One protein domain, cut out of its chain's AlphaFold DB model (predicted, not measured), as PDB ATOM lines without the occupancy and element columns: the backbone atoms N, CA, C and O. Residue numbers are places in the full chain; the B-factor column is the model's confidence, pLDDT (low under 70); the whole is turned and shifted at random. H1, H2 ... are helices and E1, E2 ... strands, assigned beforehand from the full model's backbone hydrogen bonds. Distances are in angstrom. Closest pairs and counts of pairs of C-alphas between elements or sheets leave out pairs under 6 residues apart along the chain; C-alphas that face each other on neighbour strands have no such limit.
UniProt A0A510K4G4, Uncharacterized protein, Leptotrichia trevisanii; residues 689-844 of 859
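AT A GLANCE: This is residues 689 to 844 of the 859 residues of an uncharacterized protein of Leptotrichia trevisanii (UniProt A0A510K4G4). A small, strongly twisted sheet of three strands has H1 and H2 on one face and H6 crossing the other, while the helical hairpin H4 and H5 joins H1 in a three-helix bundle at one end. H3 lies off the sheet, and the tail, residues 832 to 844, sticks out. The printed part has 156 residues, with named elements in the order E1 H1 H2 E2 H3 E3 H4 H5 H6; the sheet, E1 E3 E2, is antiparallel and the class is mixed, helices and strands. It is compact, with a radius of gyration of the C-alphas of 17.0 A and spans of 47 by 44 by 34 A.

IN THESE COORDINATES: E1, residues 689 to 698, begins at C-alpha 689 (14.093, -41.879, 24.278) and bends by 138 degrees at residue 692. Then come H1, 699 to 712, 20.0 A; H2, 723 to 736, 19.9 A; E2, 743 to 747; H3, 753 to 758; E3, 767 to 774, 15.3 A; H4, 776 to 787, 16.6 A; H5, 794 to 807, 20.2 A; and H6, 812 to 822, 15.8 A, ending at C-alpha 822 (24.763, -26.657, 12.734).

HOW THE PARTS SIT: N 690 and O 773 of E1 and E3 are 2.8 A apart, as are N 770 and O 743 of E3 and E2. E1, H1 H2, E2 form a split strand-helix-strand unit, E3 between its strands, with a right-handed crossover. H2 is 7.3 A over the sheet; H6, on the opposite face, 9.4 A. H4 and H5 touch at Leu 786 and Ile 797, their closest C-alphas, 6.5 A, at a shallow tilt of 17 degrees, opposite ways. H1 touches H5, closest C-alphas Asp 701 and Ile 803, 6.1 A. In each helix every O i to N i+4 pair is within hydrogen-bond range.

THE WHOLE: The printed part has no cut and no long link. In pLDDT 27 residues are under 70, among them residues 823 to 844.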
ATOM      1  N   LEU A 689      13.027 -42.873  24.392       90.88
ATOM      2  CA  LEU A 689      14.093 -41.879  24.278       90.88
ATOM      3  C   LEU A 689      14.442 -41.276  25.639       90.88
ATOM      4  O   LEU A 689      13.561 -41.020  26.456       90.88
ATOM      5  N   ASP A 690      15.722 -40.974  25.826       88.38
ATOM      6  CA  ASP A 690      16.241 -40.206  26.956       88.38
ATOM      7  C   ASP A 690      16.819 -38.871  26.495       88.38
ATOM      8  O   ASP A 690      17.346 -38.746  25.384       88.38
ATOM      9  N   ILE A 691      16.728 -37.875  27.377       86.19
ATOM     10  CA  ILE A 691      17.381 -36.577  27.210       86.19
ATOM     11  C   ILE A 691      18.815 -36.714  27.706       86.19
ATOM     12  O   ILE A 691      19.051 -37.046  28.866       86.19
ATOM     13  N   ASP A 692      19.762 -36.441  26.823       84.69
ATOM     14  CA  ASP A 692      21.193 -36.505  27.096       84.69
ATOM     15  C   ASP A 692      21.850 -35.411  26.260       84.69
ATOM     16  O   ASP A 692      21.732 -35.435  25.037       84.69
ATOM     17  N   GLU A 693      22.528 -34.449  26.889       78.69
ATOM     18  CA  GLU A 693      23.160 -33.322  26.186       78.69
ATOM     19  C   GLU A 693      24.134 -33.776  25.086       78.69
ATOM     20  O   GLU A 693      24.275 -33.102  24.064       78.69
ATOM     21  N   ASN A 694      24.742 -34.953  25.263       81.38
ATOM     22  CA  ASN A 694      25.655 -35.590  24.316       81.38
ATOM     23  C   ASN A 694      24.994 -36.742  23.538       81.38
ATOM     24  O   ASN A 694      25.659 -37.474  22.804       81.38
ATOM     25  N   GLY A 695      23.683 -36.917  23.681       86.38
ATOM     26  CA  GLY A 695      22.908 -37.932  22.985       86.38
ATOM     27  C   GLY A 695      22.772 -37.617  21.499       86.38
ATOM     28  O   GLY A 695      22.390 -36.508  21.113       86.38
ATOM     29  N   ILE A 696      23.053 -38.617  20.662       90.00
ATOM     30  CA  ILE A 696      22.821 -38.579  19.218       90.00
ATOM     31  C   ILE A 696      21.766 -39.624  18.872       90.00
ATOM     32  O   ILE A 696      21.914 -40.806  19.175       90.00
ATOM     33  N   LEU A 697      20.734 -39.198  18.147       92.25
ATOM     34  CA  LEU A 697      19.661 -40.068  17.686       92.25
ATOM     35  C   LEU A 697      19.573 -40.073  16.161       92.25
ATOM     36  O   LEU A 697      19.348 -39.038  15.529       92.25
ATOM     37  N   ASN A 698      19.654 -41.256  15.552       91.62
ATOM     38  CA  ASN A 698      19.325 -41.435  14.142       91.62
ATOM     39  C   ASN A 698      17.808 -41.538  13.950       91.62
ATOM     40  O   ASN A 698      17.166 -42.501  14.371       91.62
ATOM     41  N   GLN A 699      17.218 -40.579  13.238       90.44
ATOM     42  CA  GLN A 699      15.766 -40.540  13.046       90.44
ATOM     43  C   GLN A 699      15.245 -41.662  12.129       90.44
ATOM     44  O   GLN A 699      14.051 -41.969  12.145       90.44
ATOM     45  N   ALA A 700      16.104 -42.264  11.297       89.06
ATOM     46  CA  ALA A 700      15.736 -43.452  10.526       89.06
ATOM     47  C   ALA A 700      15.625 -44.686  11.431       89.06
ATOM     48  O   ALA A 700      14.673 -45.451  11.292       89.06
ATOM     49  N   ASP A 701      16.545 -44.823  12.385       91.81
ATOM     50  CA  ASP A 701      16.514 -45.900  13.372       91.81
ATOM     51  C   ASP A 701      15.325 -45.728  14.326       91.81
ATOM     52  O   ASP A 701      14.638 -46.704  14.601       91.81
ATOM     53  N   LEU A 702      14.977 -44.492  14.715       92.12
ATOM     54  CA  LEU A 702      13.776 -44.224  15.519       92.12
ATOM     55  C   LEU A 702      12.505 -44.720  14.818       92.12
ATOM     56  O   LEU A 702      11.652 -45.354  15.432       92.12
ATOM     57  N   LYS A 703      12.381 -44.459  13.510       90.81
ATOM     58  CA  LYS A 703      11.239 -44.932  12.714       90.81
ATOM     59  C   LYS A 703      11.130 -46.459  12.738       90.81
ATOM     60  O   LYS A 703      10.023 -46.992  12.799       90.81
ATOM     61  N   ASN A 704      12.265 -47.142  12.641       92.06
ATOM     62  CA  ASN A 704      12.311 -48.597  12.633       92.06
ATOM     63  C   ASN A 704      12.036 -49.166  14.029       92.06
ATOM     64  O   ASN A 704      11.243 -50.096  14.142       92.06
ATOM     65  N   LEU A 705      12.579 -48.559  15.087       91.62
ATOM     66  CA  LEU A 705      12.317 -48.968  16.466       91.62
ATOM     67  C   LEU A 705      10.836 -48.817  16.832       91.62
ATOM     68  O   LEU A 705      10.239 -49.766  17.319       91.62
ATOM     69  N   VAL A 706      10.203 -47.687  16.497       90.69
ATOM     70  CA  VAL A 706       8.757 -47.482  16.719       90.69
ATOM     71  C   VAL A 706       7.913 -48.531  15.991       90.69
ATOM     72  O   VAL A 706       6.925 -49.019  16.532       90.69
ATOM     73  N   LYS A 707       8.310 -48.914  14.771       91.19
ATOM     74  CA  LYS A 707       7.655 -49.999  14.030       91.19
ATOM     75  C   LYS A 707       7.815 -51.344  14.753       91.19
ATOM     76  O   LYS A 707       6.854 -52.099  14.806       91.19
ATOM     77  N   ILE A 708       8.999 -51.635  15.294       91.69
ATOM     78  CA  ILE A 708       9.258 -52.861  16.060       91.69
ATOM     79  C   ILE A 708       8.404 -52.888  17.335       91.69
ATOM     80  O   ILE A 708       7.768 -53.904  17.595       91.69
ATOM     81  N   CYS A 709       8.343 -51.779  18.079       88.88
ATOM     82  CA  CYS A 709       7.524 -51.646  19.286       88.88
ATOM     83  C   CYS A 709       6.035 -51.915  19.021       88.88
ATOM     84  O   CYS A 709       5.404 -52.635  19.789       88.88
ATOM     85  N   ASP A 710       5.486 -51.372  17.929       88.75
ATOM     86  CA  ASP A 710       4.092 -51.603  17.519       88.75
ATOM     87  C   ASP A 710       3.858 -53.080  17.146       88.75
ATOM     88  O   ASP A 710       2.925 -53.723  17.620       88.75
ATOM     89  N   GLU A 711       4.762 -53.670  16.354       87.06
ATOM     90  CA  GLU A 711       4.647 -55.064  15.900       87.06
ATOM     91  C   GLU A 711       4.765 -56.094  17.035       87.06
ATOM     92  O   GLU A 711       4.162 -57.168  16.939       87.06
ATOM     93  N   CYS A 712       5.523 -55.793  18.094       85.69
ATOM     94  CA  CYS A 712       5.671 -56.669  19.259       85.69
ATOM     95  C   CYS A 712       4.726 -56.331  20.419       85.69
ATOM     96  O   CYS A 712       4.758 -57.028  21.435       85.69
ATOM     97  N   GLY A 713       3.895 -55.292  20.279       82.50
ATOM     98  CA  GLY A 713       3.007 -54.822  21.340       82.50
ATOM     99  C   GLY A 713       3.773 -54.393  22.592       82.50
ATOM    100  O   GLY A 713       3.403 -54.784  23.698       82.50
ATOM    101  N   TYR A 714       4.881 -53.659  22.426       83.25
ATOM    102  CA  TYR A 714       5.696 -53.196  23.551       83.25
ATOM    103  C   TYR A 714       4.869 -52.340  24.517       83.25
ATOM    104  O   TYR A 714       4.837 -52.623  25.716       83.25
ATOM    105  N   ASP A 715       4.165 -51.362  23.950       79.00
ATOM    106  CA  ASP A 715       3.263 -50.454  24.641       79.00
ATOM    107  C   ASP A 715       2.101 -50.084  23.702       79.00
ATOM    108  O   ASP A 715       2.302 -49.918  22.495       79.00
ATOM    109  N   THR A 716       0.884 -49.975  24.236       71.56
ATOM    110  CA  THR A 716      -0.324 -49.628  23.469       71.56
ATOM    111  C   THR A 716      -0.289 -48.217  22.881       71.56
ATOM    112  O   THR A 716      -0.991 -47.940  21.899       71.56
ATOM    113  N   ASP A 717       0.534 -47.349  23.463       64.81
ATOM    114  CA  ASP A 717       0.689 -45.949  23.087       64.81
ATOM    115  C   ASP A 717       1.664 -45.745  21.916       64.81
ATOM    116  O   ASP A 717       1.619 -44.717  21.227       64.81
ATOM    117  N   ILE A 718       2.495 -46.750  21.616       77.88
ATOM    118  CA  ILE A 718       3.431 -46.723  20.490       77.88
ATOM    119  C   ILE A 718       2.786 -47.374  19.270       77.88
ATOM    120  O   ILE A 718       2.597 -48.585  19.212       77.88
ATOM    121  N   LYS A 719       2.509 -46.563  18.243       79.56
ATOM    122  CA  LYS A 719       1.989 -47.038  16.951       79.56
ATOM    123  C   LYS A 719       2.903 -46.660  15.803       79.56
ATOM    124  O   LYS A 719       3.514 -45.588  15.788       79.56
ATOM    125  N   LYS A 720       2.943 -47.501  14.772       80.31
ATOM    126  CA  LYS A 720       3.659 -47.206  13.534       80.31
ATOM    127  C   LYS A 720       3.046 -45.988  12.850       80.31
ATOM    128  O   LYS A 720       1.894 -45.992  12.422       80.31
ATOM    129  N   VAL A 721       3.863 -44.955  12.667       79.62
ATOM    130  CA  VAL A 721       3.446 -43.692  12.049       79.62
ATOM    131  C   VAL A 721       4.325 -43.304  10.860       79.62
ATOM    132  O   VAL A 721       5.433 -43.809  10.653       79.62
ATOM    133  N   ALA A 722       3.825 -42.376  10.044       77.81
ATOM    134  CA  ALA A 722       4.595 -41.789   8.958       77.81
ATOM    135  C   ALA A 722       5.780 -40.961   9.490       77.81
ATOM    136  O   ALA A 722       5.754 -40.406  10.588       77.81
ATOM    137  N   ARG A 723       6.822 -40.802   8.662       73.69
ATOM    138  CA  ARG A 723       8.042 -40.048   9.018       73.69
ATOM    139  C   ARG A 723       7.762 -38.586   9.395       73.69
ATOM    140  O   ARG A 723       8.437 -38.037  10.261       73.69
ATOM    141  N   GLN A 724       6.778 -37.963   8.745       74.62
ATOM    142  CA  GLN A 724       6.353 -36.594   9.050       74.62
ATOM    143  C   GLN A 724       5.782 -36.495  10.471       74.62
ATOM    144  O   GLN A 724       6.120 -35.564  11.196       74.62
ATOM    145  N   THR A 725       4.988 -37.480  10.895       76.00
ATOM    146  CA  THR A 725       4.436 -37.567  12.253       76.00
ATOM    147  C   THR A 725       5.541 -37.754  13.292       76.00
ATOM    148  O   THR A 725       5.577 -37.022  14.270       76.00
ATOM    149  N   LEU A 726       6.514 -38.635  13.036       82.06
ATOM    150  CA  LEU A 726       7.700 -38.804  13.891       82.06
ATOM    151  C   LEU A 726       8.521 -37.517  14.044       82.06
ATOM    152  O   LEU A 726       8.982 -37.200  15.133       82.06
ATOM    153  N   SER A 727       8.670 -36.751  12.962       79.75
ATOM    154  CA  SER A 727       9.377 -35.464  13.006       79.75
ATOM    155  C   SER A 727       8.610 -34.433  13.844       79.75
ATOM    156  O   SER A 727       9.217 -33.694  14.614       79.75
ATOM    157  N   LYS A 728       7.270 -34.408  13.740       77.75
ATOM    158  CA  LYS A 728       6.412 -33.590  14.613       77.75
ATOM    159  C   LYS A 728       6.543 -34.010  16.078       77.75
ATOM    160  O   LYS A 728       6.657 -33.139  16.929       77.75
ATOM    161  N   ASN A 729       6.574 -35.310  16.356       81.56
ATOM    162  CA  ASN A 729       6.749 -35.843  17.704       81.56
ATOM    163  C   ASN A 729       8.111 -35.433  18.290       81.56
ATOM    164  O   ASN A 729       8.167 -34.887  19.381       81.56
ATOM    165  N   LEU A 730       9.206 -35.558  17.538       84.31
ATOM    166  CA  LEU A 730      10.518 -35.077  17.987       84.31
ATOM    167  C   LEU A 730      10.521 -33.573  18.303       84.31
ATOM    168  O   LEU A 730      11.103 -33.152  19.303       84.31
ATOM    169  N   ASN A 731       9.849 -32.755  17.489       80.94
ATOM    170  CA  ASN A 731       9.701 -31.326  17.779       80.94
ATOM    171  C   ASN A 731       8.872 -31.080  19.046       80.94
ATOM    172  O   ASN A 731       9.291 -30.277  19.870       80.94
ATOM    173  N   LYS A 732       7.781 -31.831  19.256       73.94
ATOM    174  CA  LYS A 732       7.016 -31.809  20.516       73.94
ATOM    175  C   LYS A 732       7.904 -32.168  21.721       73.94
ATOM    176  O   LYS A 732       7.823 -31.482  22.734       73.94
ATOM    177  N   LEU A 733       8.788 -33.167  21.603       79.88
ATOM    178  CA  LEU A 733       9.754 -33.548  22.650       79.88
ATOM    179  C   LEU A 733      10.733 -32.419  22.982       79.88
ATOM    180  O   LEU A 733      10.985 -32.150  24.154       79.88
ATOM    181  N   ARG A 734      11.256 -31.731  21.961       80.44
ATOM    182  CA  ARG A 734      12.104 -30.546  22.147       80.44
ATOM    183  C   ARG A 734      11.342 -29.422  22.841       80.44
ATOM    184  O   ARG A 734      11.843 -28.854  23.800       80.44
ATOM    185  N   ASP A 735      10.149 -29.095  22.354       67.81
ATOM    186  CA  ASP A 735       9.367 -27.967  22.867       67.81
ATOM    187  C   ASP A 735       8.931 -28.211  24.324       67.81
ATOM    188  O   ASP A 735       8.879 -27.278  25.127       67.81
ATOM    189  N   TYR A 736       8.679 -29.474  24.687       67.12
ATOM    190  CA  TYR A 736       8.431 -29.888  26.067       67.12
ATOM    191  C   TYR A 736       9.658 -29.683  26.963       67.12
ATOM    192  O   TYR A 736       9.546 -29.140  28.060       67.12
ATOM    193  N   ASN A 737      10.839 -30.032  26.457       70.81
ATOM    194  CA  ASN A 737      12.112 -29.928  27.161       70.81
ATOM    195  C   ASN A 737      12.890 -28.683  26.726       70.81
ATOM    196  O   ASN A 737      14.076 -28.754  26.429       70.81
ATOM    197  N   SER A 738      12.211 -27.535  26.679       65.88
ATOM    198  CA  SER A 738      12.781 -26.271  26.178       65.88
ATOM    199  C   SER A 738      14.010 -25.764  26.945       65.88
ATOM    200  O   SER A 738      14.774 -24.965  26.409       65.88
ATOM    201  N   GLN A 739      14.212 -26.221  28.185       67.56
ATOM    202  CA  GLN A 739      15.422 -25.945  28.967       67.56
ATOM    203  C   GLN A 739      16.611 -26.828  28.552       67.56
ATOM    204  O   GLN A 739      17.758 -26.474  28.810       67.56
ATOM    205  N   SER A 740      16.346 -27.949  27.883       70.81
ATOM    206  CA  SER A 740      17.345 -28.885  27.380       70.81
ATOM    207  C   SER A 740      17.771 -28.504  25.961       70.81
ATOM    208  O   SER A 740      16.964 -28.098  25.122       70.81
ATOM    209  N   ARG A 741      19.061 -28.664  25.653       76.00
ATOM    210  CA  ARG A 741      19.647 -28.318  24.345       76.00
ATOM    211  C   ARG A 741      19.349 -29.383  23.278       76.00
ATOM    212  O   ARG A 741      20.249 -30.078  22.817       76.00
ATOM    213  N   ILE A 742      18.081 -29.517  22.881       83.06
ATOM    214  CA  ILE A 742      17.636 -30.512  21.891       83.06
ATOM    215  C   ILE A 742      17.538 -29.887  20.492       83.06
ATOM    216  O   ILE A 742      16.783 -28.940  20.257       83.06
ATOM    217  N   PHE A 743      18.242 -30.474  19.524       84.94
ATOM    218  CA  PHE A 743      18.235 -30.046  18.124       84.94
ATOM    219  C   PHE A 743      17.739 -31.177  17.229       84.94
ATOM    220  O   PHE A 743      18.357 -32.234  17.149       84.94
ATOM    221  N   ASN A 744      16.638 -30.954  16.511       85.81
ATOM    222  CA  ASN A 744      16.058 -31.941  15.600       85.81
ATOM    223  C   ASN A 744      16.297 -31.582  14.134       85.81
ATOM    224  O   ASN A 744      16.347 -30.410  13.770       85.81
ATOM    225  N   GLY A 745      16.333 -32.600  13.269       74.81
ATOM    226  CA  GLY A 745      16.273 -32.406  11.816       74.81
ATOM    227  C   GLY A 745      17.612 -32.029  11.184       74.81
ATOM    228  O   GLY A 745      17.634 -31.397  10.129       74.81
ATOM    229  N   ILE A 746      18.724 -32.437  11.798       84.69
ATOM    230  CA  ILE A 746      20.076 -32.256  11.265       84.69
ATOM    231  C   ILE A 746      20.242 -33.204  10.068       84.69
ATOM    232  O   ILE A 746      20.506 -34.393  10.241       84.69
ATOM    233  N   ASP A 747      19.999 -32.710   8.848       81.56
ATOM    234  CA  ASP A 747      19.928 -33.548   7.643       81.56
ATOM    235  C   ASP A 747      21.292 -33.692   6.937       81.56
ATOM    236  O   ASP A 747      21.828 -32.746   6.350       81.56
ATOM    237  N   PHE A 748      21.837 -34.916   6.935       81.00
ATOM    238  CA  PHE A 748      23.052 -35.276   6.197       81.00
ATOM    239  C   PHE A 748      22.795 -35.922   4.827       81.00
ATOM    240  O   PHE A 748      23.747 -36.372   4.184       81.00
ATOM    241  N   LYS A 749      21.557 -35.971   4.316       77.38
ATOM    242  CA  LYS A 749      21.256 -36.594   3.007       77.38
ATOM    243  C   LYS A 749      22.112 -36.055   1.864       77.38
ATOM    244  O   LYS A 749      22.531 -36.826   1.003       77.38
ATOM    245  N   ASN A 750      22.432 -34.764   1.871       77.69
ATOM    246  CA  ASN A 750      23.221 -34.121   0.814       77.69
ATOM    247  C   ASN A 750      24.725 -34.037   1.125       77.69
ATOM    248  O   ASN A 750      25.487 -33.515   0.315       77.69
ATOM    249  N   ALA A 751      25.180 -34.558   2.270       78.12
ATOM    250  CA  ALA A 751      26.601 -34.573   2.604       78.12
ATOM    251  C   ALA A 751      27.363 -35.562   1.704       78.12
ATOM    252  O   ALA A 751      26.938 -36.706   1.520       78.12
ATOM    253  N   LYS A 752      28.505 -35.130   1.148       78.69
ATOM    254  CA  LYS A 752      29.417 -36.029   0.429       78.69
ATOM    255  C   LYS A 752      30.050 -36.995   1.430       78.69
ATOM    256  O   LYS A 752      30.544 -36.574   2.473       78.69
ATOM    257  N   GLU A 753      30.077 -38.278   1.093       73.69
ATOM    258  CA  GLU A 753      30.618 -39.326   1.969       73.69
ATOM    259  C   GLU A 753      32.107 -39.110   2.283       73.69
ATOM    260  O   GLU A 753      32.554 -39.336   3.404       73.69
ATOM    261  N   SER A 754      32.862 -38.565   1.323       73.38
ATOM    262  CA  SER A 754      34.253 -38.147   1.520       73.38
ATOM    263  C   SER A 754      34.411 -37.050   2.577       73.38
ATOM    264  O   SER A 754      35.417 -37.024   3.278       73.38
ATOM    265  N   THR A 755      33.423 -36.165   2.734       75.25
ATOM    266  CA  THR A 755      33.433 -35.110   3.756       75.25
ATOM    267  C   THR A 755      33.199 -35.684   5.149       75.25
ATOM    268  O   THR A 755      33.896 -35.294   6.076       75.25
ATOM    269  N   LEU A 756      32.277 -36.638   5.294       74.25
ATOM    270  CA  LEU A 756      32.021 -37.317   6.571       74.25
ATOM    271  C   LEU A 756      33.244 -38.142   7.011       74.25
ATOM    272  O   LEU A 756      33.721 -37.996   8.134       74.25
ATOM    273  N   LYS A 757      33.847 -38.899   6.082       73.38
ATOM    274  CA  LYS A 757      35.088 -39.656   6.338       73.38
ATOM    275  C   LYS A 757      36.264 -38.753   6.724       73.38
ATOM    276  O   LYS A 757      37.022 -39.101   7.619       73.38
ATOM    277  N   LYS A 758      36.400 -37.576   6.099       73.44
ATOM    278  CA  LYS A 758      37.466 -36.606   6.417       73.44
ATOM    279  C   LYS A 758      37.374 -36.055   7.847       73.44
ATOM    280  O   LYS A 758      38.390 -35.653   8.399       73.44
ATOM    281  N   HIS A 759      36.178 -36.032   8.429       70.06
ATOM    282  CA  HIS A 759      35.940 -35.580   9.800       70.06
ATOM    283  C   HIS A 759      35.853 -36.732  10.812       70.06
ATOM    284  O   HIS A 759      35.410 -36.504  11.929       70.06
ATOM    285  N   ASN A 760      36.272 -37.943  10.424       74.44
ATOM    286  CA  ASN A 760      36.270 -39.140  11.268       74.44
ATOM    287  C   ASN A 760      34.892 -39.488  11.869       74.44
ATOM    288  O   ASN A 760      34.803 -40.085  12.934       74.44
ATOM    289  N   THR A 761      33.803 -39.109  11.188       78.06
ATOM    290  CA  THR A 761      32.441 -39.298  11.707       78.06
ATOM    291  C   THR A 761      31.872 -40.668  11.349       78.06
ATOM    292  O   THR A 761      32.068 -41.147  10.228       78.06
ATOM    293  N   THR A 762      31.047 -41.226  12.229       80.88
ATOM    294  CA  THR A 762      30.271 -42.461  12.042       80.88
ATOM    295  C   THR A 762      28.912 -42.230  11.357       80.88
ATOM    296  O   THR A 762      28.190 -43.182  11.039       80.88
ATOM    297  N   PHE A 763      28.555 -40.973  11.057       82.94
ATOM    298  CA  PHE A 763      27.275 -40.616  10.440       82.94
ATOM    299  C   PHE A 763      27.045 -41.217   9.045       82.94
ATOM    300  O   PHE A 763      27.869 -41.135   8.134       82.94
ATOM    301  N   LYS A 764      25.820 -41.705   8.831       81.88
ATOM    302  CA  LYS A 764      25.252 -42.022   7.507       81.88
ATOM    303  C   LYS A 764      24.514 -40.819   6.909       81.88
ATOM    304  O   LYS A 764      24.118 -39.910   7.631       81.88
ATOM    305  N   ARG A 765      24.247 -40.840   5.593       82.81
ATOM    306  CA  ARG A 765      23.473 -39.810   4.853       82.81
ATOM    307  C   ARG A 765      21.976 -39.825   5.209       82.81
ATOM    308  O   ARG A 765      21.121 -40.167   4.394       82.81
ATOM    309  N   GLN A 766      21.668 -39.505   6.458       86.19
ATOM    310  CA  GLN A 766      20.349 -39.577   7.085       86.19
ATOM    311  C   GLN A 766      20.154 -38.358   8.008       86.19
ATOM    312  O   GLN A 766      21.117 -37.637   8.263       86.19
ATOM    313  N   PRO A 767      18.923 -38.072   8.466       88.00
ATOM    314  CA  PRO A 767      18.689 -37.026   9.447       88.00
ATOM    315  C   PRO A 767      18.861 -37.530  10.880       88.00
ATOM    316  O   PRO A 767      18.455 -38.648  11.208       88.00
ATOM    317  N   TYR A 768      19.409 -36.657  11.717       90.06
ATOM    318  CA  TYR A 768      19.713 -36.922  13.119       90.06
ATOM    319  C   TYR A 768      19.093 -35.863  14.028       90.06
ATOM    320  O   TYR A 768      18.689 -34.781  13.584       90.06
ATOM    321  N   SER A 769      19.038 -36.204  15.307       89.81
ATOM    322  CA  SER A 769      18.785 -35.280  16.402       89.81
ATOM    323  C   SER A 769      19.951 -35.313  17.393       89.81
ATOM    324  O   SER A 769      20.601 -36.347  17.544       89.81
ATOM    325  N   LEU A 770      20.206 -34.178  18.040       88.50
ATOM    326  CA  LEU A 770      21.175 -34.004  19.122       88.50
ATOM    327  C   LEU A 770      20.435 -33.642  20.415       88.50
ATOM    328  O   LEU A 770      19.397 -32.977  20.354       88.50
ATOM    329  N   GLY A 771      20.979 -34.039  21.564       84.50
ATOM    330  CA  GLY A 771      20.406 -33.766  22.883       84.50
ATOM    331  C   GLY A 771      19.467 -34.876  23.368       84.50
ATOM    332  O   GLY A 771      18.828 -34.736  24.410       84.50
ATOM    333  N   ILE A 772      19.345 -35.957  22.588       90.94
ATOM    334  CA  ILE A 772      18.474 -37.105  22.850       90.94
ATOM    335  C   ILE A 772      19.098 -38.393  22.302       90.94
ATOM    336  O   ILE A 772      19.780 -38.366  21.276       90.94
ATOM    337  N   LYS A 773      18.827 -39.527  22.948       92.75
ATOM    338  CA  LYS A 773      19.281 -40.866  22.529       92.75
ATOM    339  C   LYS A 773      18.228 -41.933  22.845       92.75
ATOM    340  O   LYS A 773      17.243 -41.628  23.510       92.75
ATOM    341  N   PHE A 774      18.409 -43.166  22.374       93.88
ATOM    342  CA  PHE A 774      17.562 -44.276  22.828       93.88
ATOM    343  C   PHE A 774      17.832 -44.609  24.295       93.88
ATOM    344  O   PHE A 774      18.979 -44.559  24.736       93.88
ATOM    345  N   ARG A 775      16.779 -44.976  25.028       92.00
ATOM    346  CA  ARG A 775      16.891 -45.489  26.394       92.00
ATOM    347  C   ARG A 775      17.415 -46.924  26.358       92.00
ATOM    348  O   ARG A 775      16.757 -47.805  25.804       92.00
ATOM    349  N   ASP A 776      18.576 -47.163  26.961       88.56
ATOM    350  CA  ASP A 776      19.256 -48.465  26.892       88.56
ATOM    351  C   ASP A 776      18.398 -49.593  27.490       88.56
ATOM    352  O   ASP A 776      18.226 -50.640  26.865       88.56
ATOM    353  N   SER A 777      17.739 -49.337  28.629       89.38
ATOM    354  CA  SER A 777      16.861 -50.320  29.280       89.38
ATOM    355  C   SER A 777      15.698 -50.771  28.391       89.38
ATOM    356  O   SER A 777      15.287 -51.927  28.434       89.38
ATOM    357  N   VAL A 778      15.185 -49.879  27.541       88.81
ATOM    358  CA  VAL A 778      14.081 -50.178  26.621       88.81
ATOM    359  C   VAL A 778      14.559 -51.051  25.467       88.81
ATOM    360  O   VAL A 778      13.856 -51.978  25.064       88.81
ATOM    361  N   LEU A 779      15.756 -50.787  24.937       91.88
ATOM    362  CA  LEU A 779      16.348 -51.615  23.886       91.88
ATOM    363  C   LEU A 779      16.533 -53.061  24.372       91.88
ATOM    364  O   LEU A 779      16.181 -53.998  23.646       91.88
ATOM    365  N   ASP A 780      17.000 -53.233  25.609       89.88
ATOM    366  CA  ASP A 780      17.177 -54.540  26.246       89.88
ATOM    367  C   ASP A 780      15.837 -55.248  26.505       89.88
ATOM    368  O   ASP A 780      15.685 -56.437  26.199       89.88
ATOM    369  N   GLU A 781      14.829 -54.527  27.003       90.12
ATOM    370  CA  GLU A 781      13.483 -55.068  27.222       90.12
ATOM    371  C   GLU A 781      12.821 -55.535  25.922       90.12
ATOM    372  O   GLU A 781      12.274 -56.642  25.864       90.12
ATOM    373  N   ILE A 782      12.881 -54.719  24.863       90.94
ATOM    374  CA  ILE A 782      12.339 -55.083  23.550       90.94
ATOM    375  C   ILE A 782      13.081 -56.311  23.023       90.94
ATOM    376  O   ILE A 782      12.437 -57.259  22.570       90.94
ATOM    377  N   MET A 783      14.415 -56.342  23.118       91.44
ATOM    378  CA  MET A 783      15.205 -57.495  22.685       91.44
ATOM    379  C   MET A 783      14.784 -58.766  23.429       91.44
ATOM    380  O   MET A 783      14.523 -59.787  22.790       91.44
ATOM    381  N   SER A 784      14.638 -58.696  24.755       88.69
ATOM    382  CA  SER A 784      14.184 -59.813  25.591       88.69
ATOM    383  C   SER A 784      12.801 -60.324  25.168       88.69
ATOM    384  O   SER A 784      12.606 -61.527  24.980       88.69
ATOM    385  N   ARG A 785      11.851 -59.414  24.894       88.44
ATOM    386  CA  ARG A 785      10.513 -59.776  24.395       88.44
ATOM    387  C   ARG A 785      10.556 -60.452  23.025       88.44
ATOM    388  O   ARG A 785       9.912 -61.483  22.843       88.44
ATOM    389  N   LEU A 786      11.307 -59.911  22.065       89.50
ATOM    390  CA  LEU A 786      11.401 -60.487  20.714       89.50
ATOM    391  C   LEU A 786      12.072 -61.870  20.733       89.50
ATOM    392  O   LEU A 786      11.695 -62.763  19.972       89.50
ATOM    393  N   VAL A 787      13.048 -62.062  21.622       88.25
ATOM    394  CA  VAL A 787      13.786 -63.318  21.822       88.25
ATOM    395  C   VAL A 787      12.906 -64.434  22.399       88.25
ATOM    396  O   VAL A 787      13.223 -65.602  22.173       88.25
ATOM    397  N   ASN A 788      11.790 -64.114  23.060       84.94
ATOM    398  CA  ASN A 788      10.827 -65.118  23.530       84.94
ATOM    399  C   ASN A 788      10.057 -65.796  22.379       84.94
ATOM    400  O   ASN A 788       9.630 -66.937  22.530       84.94
ATOM    401  N   ASP A 789       9.941 -65.149  21.212       82.88
ATOM    402  CA  ASP A 789       9.322 -65.710  19.998       82.88
ATOM    403  C   ASP A 789      10.214 -65.465  18.763       82.88
ATOM    404  O   ASP A 789       9.882 -64.748  17.811       82.88
ATOM    405  N   LYS A 790      11.415 -66.070  18.788       80.94
ATOM    406  CA  LYS A 790      12.452 -65.878  17.751       80.94
ATOM    407  C   LYS A 790      11.991 -66.230  16.342       80.94
ATOM    408  O   LYS A 790      12.523 -65.669  15.384       80.94
ATOM    409  N   GLN A 791      11.078 -67.193  16.195       80.56
ATOM    410  CA  GLN A 791      10.605 -67.608  14.873       80.56
ATOM    411  C   GLN A 791       9.732 -66.526  14.241       80.56
ATOM    412  O   GLN A 791       9.912 -66.220  13.062       80.56
ATOM    413  N   ARG A 792       8.854 -65.901  15.031       86.75
ATOM    414  CA  ARG A 792       7.981 -64.820  14.571       86.75
ATOM    415  C   ARG A 792       8.737 -63.521  14.292       86.75
ATOM    416  O   ARG A 792       8.441 -62.857  13.302       86.75
ATOM    417  N   TYR A 793       9.728 -63.177  15.120       89.38
ATOM    418  CA  TYR A 793      10.384 -61.861  15.091       89.38
ATOM    419  C   TYR A 793      11.823 -61.846  14.545       89.38
ATOM    420  O   TYR A 793      12.587 -60.913  14.796       89.38
ATOM    421  N   LYS A 794      12.231 -62.862  13.773       88.31
ATOM    422  CA  LYS A 794      13.616 -63.013  13.276       88.31
ATOM    423  C   LYS A 794      14.173 -61.762  12.577       88.31
ATOM    424  O   LYS A 794      15.341 -61.420  12.761       88.31
ATOM    425  N   ASN A 795      13.353 -61.083  11.773       88.19
ATOM    426  CA  ASN A 795      13.771 -59.887  11.037       88.19
ATOM    427  C   ASN A 795      13.912 -58.671  11.962       88.19
ATOM    428  O   ASN A 795      14.886 -57.932  11.849       88.19
ATOM    429  N   GLN A 796      12.987 -58.511  12.908       91.06
ATOM    430  CA  GLN A 796      12.984 -57.441  13.902       91.06
ATOM    431  C   GLN A 796      14.171 -57.570  14.860       91.06
ATOM    432  O   GLN A 796      14.805 -56.571  15.166       91.06
ATOM    433  N   ILE A 797      14.539 -58.793  15.264       90.62
ATOM    434  CA  ILE A 797      15.741 -59.046  16.076       90.62
ATOM    435  C   ILE A 797      17.001 -58.581  15.337       90.62
ATOM    436  O   ILE A 797      17.870 -57.940  15.926       90.62
ATOM    437  N   LYS A 798      17.121 -58.884  14.038       91.50
ATOM    438  CA  LYS A 798      18.266 -58.431  13.234       91.50
ATOM    439  C   LYS A 798      18.295 -56.905  13.121       91.50
ATOM    440  O   LYS A 798      19.339 -56.298  13.329       91.50
ATOM    441  N   GLU A 799      17.149 -56.299  12.826       92.19
ATOM    442  CA  GLU A 799      17.015 -54.848  12.691       92.19
ATOM    443  C   GLU A 799      17.290 -54.114  14.017       92.19
ATOM    444  O   GLU A 799      17.968 -53.089  14.011       92.19
ATOM    445  N   LEU A 800      16.861 -54.665  15.156       93.12
ATOM    446  CA  LEU A 800      17.139 -54.116  16.484       93.12
ATOM    447  C   LEU A 800      18.626 -54.215  16.851       93.12
ATOM    448  O   LEU A 800      19.189 -53.240  17.333       93.12
ATOM    449  N   ASN A 801      19.292 -55.339  16.563       91.75
ATOM    450  CA  ASN A 801      20.745 -55.468  16.760       91.75
ATOM    451  C   ASN A 801      21.528 -54.430  15.942       91.75
ATOM    452  O   ASN A 801      22.479 -53.823  16.435       91.75
ATOM    453  N   ASP A 802      21.099 -54.191  14.702       91.06
ATOM    454  CA  ASP A 802      21.672 -53.167  13.833       91.06
ATOM    455  C   ASP A 802      21.484 -51.751  14.413       91.06
ATOM    456  O   ASP A 802      22.376 -50.908  14.270       91.06
ATOM    457  N   ILE A 803      20.336 -51.478  15.048       92.19
ATOM    458  CA  ILE A 803      20.051 -50.213  15.746       92.19
ATOM    459  C   ILE A 803      20.948 -50.067  16.981       92.19
ATOM    460  O   ILE A 803      21.630 -49.052  17.097       92.19
ATOM    461  N   ILE A 804      21.006 -51.083  17.851       91.25
ATOM    462  CA  ILE A 804      21.832 -51.091  19.073       91.25
ATOM    463  C   ILE A 804      23.308 -50.870  18.724       91.25
ATOM    464  O   ILE A 804      23.976 -50.027  19.317       91.25
ATOM    465  N   SER A 805      23.813 -51.569  17.704       89.56
ATOM    466  CA  SER A 805      25.196 -51.412  17.249       89.56
ATOM    467  C   SER A 805      25.497 -49.984  16.789       89.56
ATOM    468  O   SER A 805      26.579 -49.481  17.080       89.56
ATOM    469  N   ARG A 806      24.561 -49.323  16.091       88.75
ATOM    470  CA  ARG A 806      24.739 -47.928  15.658       88.75
ATOM    471  C   ARG A 806      24.662 -46.947  16.818       88.75
ATOM    472  O   ARG A 806      25.527 -46.084  16.916       88.75
ATOM    473  N   HIS A 807      23.665 -47.101  17.683       87.81
ATOM    474  CA  HIS A 807      23.486 -46.300  18.896       87.81
ATOM    475  C   HIS A 807      24.748 -46.296  19.768       87.81
ATOM    476  O   HIS A 807      25.235 -45.231  20.134       87.81
ATOM    477  N   ASN A 808      25.368 -47.462  19.958       86.44
ATOM    478  CA  ASN A 808      26.599 -47.612  20.742       86.44
ATOM    479  C   ASN A 808      27.876 -47.162  20.005       86.44
ATOM    480  O   ASN A 808      28.956 -47.188  20.590       86.44
ATOM    481  N   SER A 809      27.787 -46.797  18.721       84.69
ATOM    482  CA  SER A 809      28.957 -46.466  17.890       84.69
ATOM    483  C   SER A 809      29.261 -44.971  17.779       84.69
ATOM    484  O   SER A 809      30.314 -44.622  17.249       84.69
ATOM    485  N   TYR A 810      28.371 -44.090  18.249       86.50
ATOM    486  CA  TYR A 810      28.584 -42.644  18.162       86.50
ATOM    487  C   TYR A 810      29.732 -42.180  19.068       86.50
ATOM    488  O   TYR A 810      29.864 -42.613  20.211       86.50
ATOM    489  N   THR A 811      30.567 -41.278  18.552       82.38
ATOM    490  CA  THR A 811      31.824 -40.850  19.188       82.38
ATOM    491  C   THR A 811      31.824 -39.366  19.576       82.38
ATOM    492  O   THR A 811      30.969 -38.583  19.159       82.38
ATOM    493  N   LYS A 812      32.841 -38.925  20.334       79.19
ATOM    494  CA  LYS A 812      33.062 -37.490  20.605       79.19
ATOM    495  C   LYS A 812      33.316 -36.677  19.324       79.19
ATOM    496  O   LYS A 812      32.931 -35.508  19.260       79.19
ATOM    497  N   ASP A 813      33.919 -37.279  18.298       78.44
ATOM    498  CA  ASP A 813      34.164 -36.622  17.006       78.44
ATOM    499  C   ASP A 813      32.854 -36.345  16.249       78.44
ATOM    500  O   ASP A 813      32.697 -35.288  15.628       78.44
ATOM    501  N   ASP A 814      31.869 -37.239  16.376       82.44
ATOM    502  CA  ASP A 814      30.519 -37.060  15.831       82.44
ATOM    503  C   ASP A 814      29.810 -35.844  16.447       82.44
ATOM    504  O   ASP A 814      29.259 -34.997  15.731       82.44
ATOM    505  N   LEU A 815      29.890 -35.709  17.774       80.44
ATOM    506  CA  LEU A 815      29.349 -34.566  18.516       80.44
ATOM    507  C   LEU A 815      30.008 -33.250  18.095       80.44
ATOM    508  O   LEU A 815      29.316 -32.282  17.760       80.44
ATOM    509  N   ARG A 816      31.348 -33.229  18.038       77.44
ATOM    510  CA  ARG A 816      32.130 -32.061  17.592       77.44
ATOM    511  C   ARG A 816      31.728 -31.623  16.185       77.44
ATOM    512  O   ARG A 816      31.576 -30.426  15.931       77.44
ATOM    513  N   TYR A 817      31.525 -32.571  15.270       80.06
ATOM    514  CA  TYR A 817      31.148 -32.270  13.892       80.06
ATOM    515  C   TYR A 817      29.725 -31.697  13.767       80.06
ATOM    516  O   TYR A 817      29.546 -30.698  13.063       80.06
ATOM    517  N   ILE A 818      28.723 -32.271  14.452       80.19
ATOM    518  CA  ILE A 818      27.351 -31.724  14.453       80.19
ATOM    519  C   ILE A 818      27.339 -30.308  15.028       80.19
ATOM    520  O   ILE A 818      26.801 -29.392  14.399       80.19
ATOM    521  N   ALA A 819      27.949 -30.114  16.198       73.50
ATOM    522  CA  ALA A 819      27.839 -28.851  16.908       73.50
ATOM    523  C   ALA A 819      28.550 -27.704  16.176       73.50
ATOM    524  O   ALA A 819      27.978 -26.623  16.017       73.50
ATOM    525  N   LYS A 820      29.739 -27.967  15.611       75.12
ATOM    526  CA  LYS A 820      30.489 -26.983  14.815       75.12
ATOM    527  C   LYS A 820      29.771 -26.574  13.528       75.12
ATOM    528  O   LYS A 820      29.967 -25.461  13.052       75.12
ATOM    529  N   LYS A 821      28.993 -27.475  12.927       73.56
ATOM    530  CA  LYS A 821      28.392 -27.250  11.606       73.56
ATOM    531  C   LYS A 821      26.974 -26.678  11.658       73.56
ATOM    532  O   LYS A 821      26.589 -25.996  10.712       73.56
ATOM    533  N   TYR A 822      26.199 -26.969  12.707       70.19
ATOM    534  CA  TYR A 822      24.763 -26.657  12.734       70.19
ATOM    535  C   TYR A 822      24.297 -25.822  13.930       70.19
ATOM    536  O   TYR A 822      23.209 -25.261  13.848       70.19
ATOM    537  N   ILE A 823      25.072 -25.729  15.016       68.25
ATOM    538  CA  ILE A 823      24.612 -25.085  16.260       68.25
ATOM    539  C   ILE A 823      25.215 -23.684  16.431       68.25
ATOM    540  O   ILE A 823      24.553 -22.825  16.996       68.25
ATOM    541  N   ASN A 824      26.410 -23.418  15.882       58.50
ATOM    542  CA  ASN A 824      27.104 -22.112  15.867       58.50
ATOM    543  C   ASN A 824      27.271 -21.395  17.228       58.50
ATOM    544  O   ASN A 824      27.843 -20.308  17.259       58.50
ATOM    545  N   ASP A 825      26.855 -22.003  18.340       47.97
ATOM    546  CA  ASP A 825      26.980 -21.449  19.682       47.97
ATOM    547  C   ASP A 825      28.221 -22.010  20.386       47.97
ATOM    548  O   ASP A 825      28.345 -23.205  20.676       47.97
ATOM    549  N   VAL A 826      29.174 -21.118  20.648       42.53
ATOM    550  CA  VAL A 826      30.452 -21.393  21.313       42.53
ATOM    551  C   VAL A 826      30.215 -21.528  22.819       42.53
ATOM    552  O   VAL A 826      30.606 -20.673  23.601       42.53
ATOM    553  N   THR A 827      29.555 -22.597  23.259       47.09
ATOM    554  CA  THR A 827      29.688 -23.111  24.634       47.09
ATOM    555  C   THR A 827      29.469 -24.620  24.659       47.09
ATOM    556  O   THR A 827      28.451 -25.114  25.141       47.09
ATOM    557  N   ILE A 828      30.466 -25.359  24.175       50.84
ATOM    558  CA  ILE A 828      30.728 -26.718  24.659       50.84
ATOM    559  C   ILE A 828      31.995 -26.634  25.506       50.84
ATOM    560  O   ILE A 828      33.069 -27.057  25.096       50.84
ATOM    561  N   LYS A 829      31.890 -25.964  26.658       45.09
ATOM    562  CA  LYS A 829      33.033 -25.760  27.561       45.09
ATOM    563  C   LYS A 829      33.510 -27.054  28.237       45.09
ATOM    564  O   LYS A 829      34.563 -27.025  28.856       45.09
ATOM    565  N   ASP A 830      32.820 -28.177  28.025       44.78
ATOM    566  CA  ASP A 830      33.183 -29.481  28.592       44.78
ATOM    567  C   ASP A 830      33.741 -30.495  27.574       44.78
ATOM    568  O   ASP A 830      34.115 -31.599  27.957       44.78
ATOM    569  N   LEU A 831      33.860 -30.151  26.281       49.47
ATOM    570  CA  LEU A 831      34.491 -31.055  25.294       49.47
ATOM    571  C   LEU A 831      36.029 -31.025  25.318       49.47
ATOM    572  O   LEU A 831      36.638 -31.893  24.685       49.47
ATOM    573  N   ASP A 832      36.624 -30.061  26.031       43.88
ATOM    574  CA  ASP A 832      38.076 -29.830  26.111       43.88
ATOM    575  C   ASP A 832      38.657 -30.008  27.532       43.88
ATOM    576  O   ASP A 832      39.848 -29.783  27.735       43.88
ATOM    577  N   ASN A 833      37.871 -30.459  28.520       37.22
ATOM    578  CA  ASN A 833      38.445 -30.914  29.791       37.22
ATOM    579  C   ASN A 833      38.952 -32.355  29.639       37.22
ATOM    580  O   ASN A 833      38.293 -33.328  30.014       37.22
ATOM    581  N   ASP A 834      40.156 -32.468  29.082       44.38
ATOM    582  CA  ASP A 834      41.030 -33.634  29.191       44.38
ATOM    583  C   ASP A 834      41.420 -33.873  30.662       44.38
ATOM    584  O   ASP A 834      42.536 -33.600  31.091       44.38
ATOM    585  N   THR A 835      40.488 -34.408  31.451       34.91
ATOM    586  CA  THR A 835      40.775 -35.207  32.654       34.91
ATOM    587  C   THR A 835      39.687 -36.261  32.845       34.91
ATOM    588  O   THR A 835      39.013 -36.315  33.868       34.91
ATOM    589  N   ILE A 836      39.518 -37.133  31.857       30.72
ATOM    590  CA  ILE A 836      39.135 -38.515  32.143       30.72
ATOM    591  C   ILE A 836      40.347 -39.320  31.707       30.72
ATOM    592  O   ILE A 836      40.633 -39.414  30.517       30.72
ATOM    593  N   LYS A 837      41.113 -39.795  32.694       29.78
ATOM    594  CA  LYS A 837      42.154 -40.795  32.471       29.78
ATOM    595  C   LYS A 837      41.541 -41.908  31.633       29.78
ATOM    596  O   LYS A 837      40.456 -42.380  31.966       29.78
ATOM    597  N   ASP A 838      42.250 -42.327  30.594       33.31
ATOM    598  CA  ASP A 838      42.101 -43.670  30.059       33.31
ATOM    599  C   ASP A 838      42.175 -44.639  31.247       33.31
ATOM    600  O   ASP A 838      43.256 -44.893  31.779       33.31
ATOM    601  N   GLU A 839      41.032 -45.130  31.722       29.36
ATOM    602  CA  GLU A 839      41.025 -46.369  32.481       29.36
ATOM    603  C   GLU A 839      41.158 -47.490  31.450       29.36
ATOM    604  O   GLU A 839      40.274 -47.671  30.602       29.36
ATOM    605  N   PRO A 840      42.283 -48.221  31.453       31.98
ATOM    606  CA  PRO A 840      42.419 -49.375  30.601       31.98
ATOM    607  C   PRO A 840      41.381 -50.414  31.019       31.98
ATOM    608  O   PRO A 840      41.180 -50.708  32.195       31.98
ATOM    609  N   LYS A 841      40.739 -51.010  30.015       38.53
ATOM    610  CA  LYS A 841      40.010 -52.268  30.145       38.53
ATOM    611  C   LYS A 841      40.939 -53.326  30.764       38.53
ATOM    612  O   LYS A 841      41.712 -53.936  30.030       38.53
ATOM    613  N   SER A 842      40.868 -53.560  32.076       39.31
ATOM    614  CA  SER A 842      41.469 -54.756  32.695       39.31
ATOM    615  C   SER A 842      40.685 -55.393  33.846       39.31
ATOM    616  O   SER A 842      40.938 -56.557  34.139       39.31
ATOM    617  N   ASP A 843      39.689 -54.739  34.453       36.34
ATOM    618  CA  ASP A 843      39.176 -55.240  35.748       36.34
ATOM    619  C   ASP A 843      37.814 -55.962  35.701       36.34
ATOM    620  O   ASP A 843      37.367 -56.527  36.701       36.34
ATOM    621  N   ILE A 844      37.182 -56.078  34.527       38.44
ATOM    622  CA  ILE A 844      35.954 -56.888  34.370       38.44
ATOM    623  C   ILE A 844      36.283 -58.375  34.129       38.44
ATOM    624  O   ILE A 844      35.540 -59.248  34.579       38.44
TER     625      ILE A 844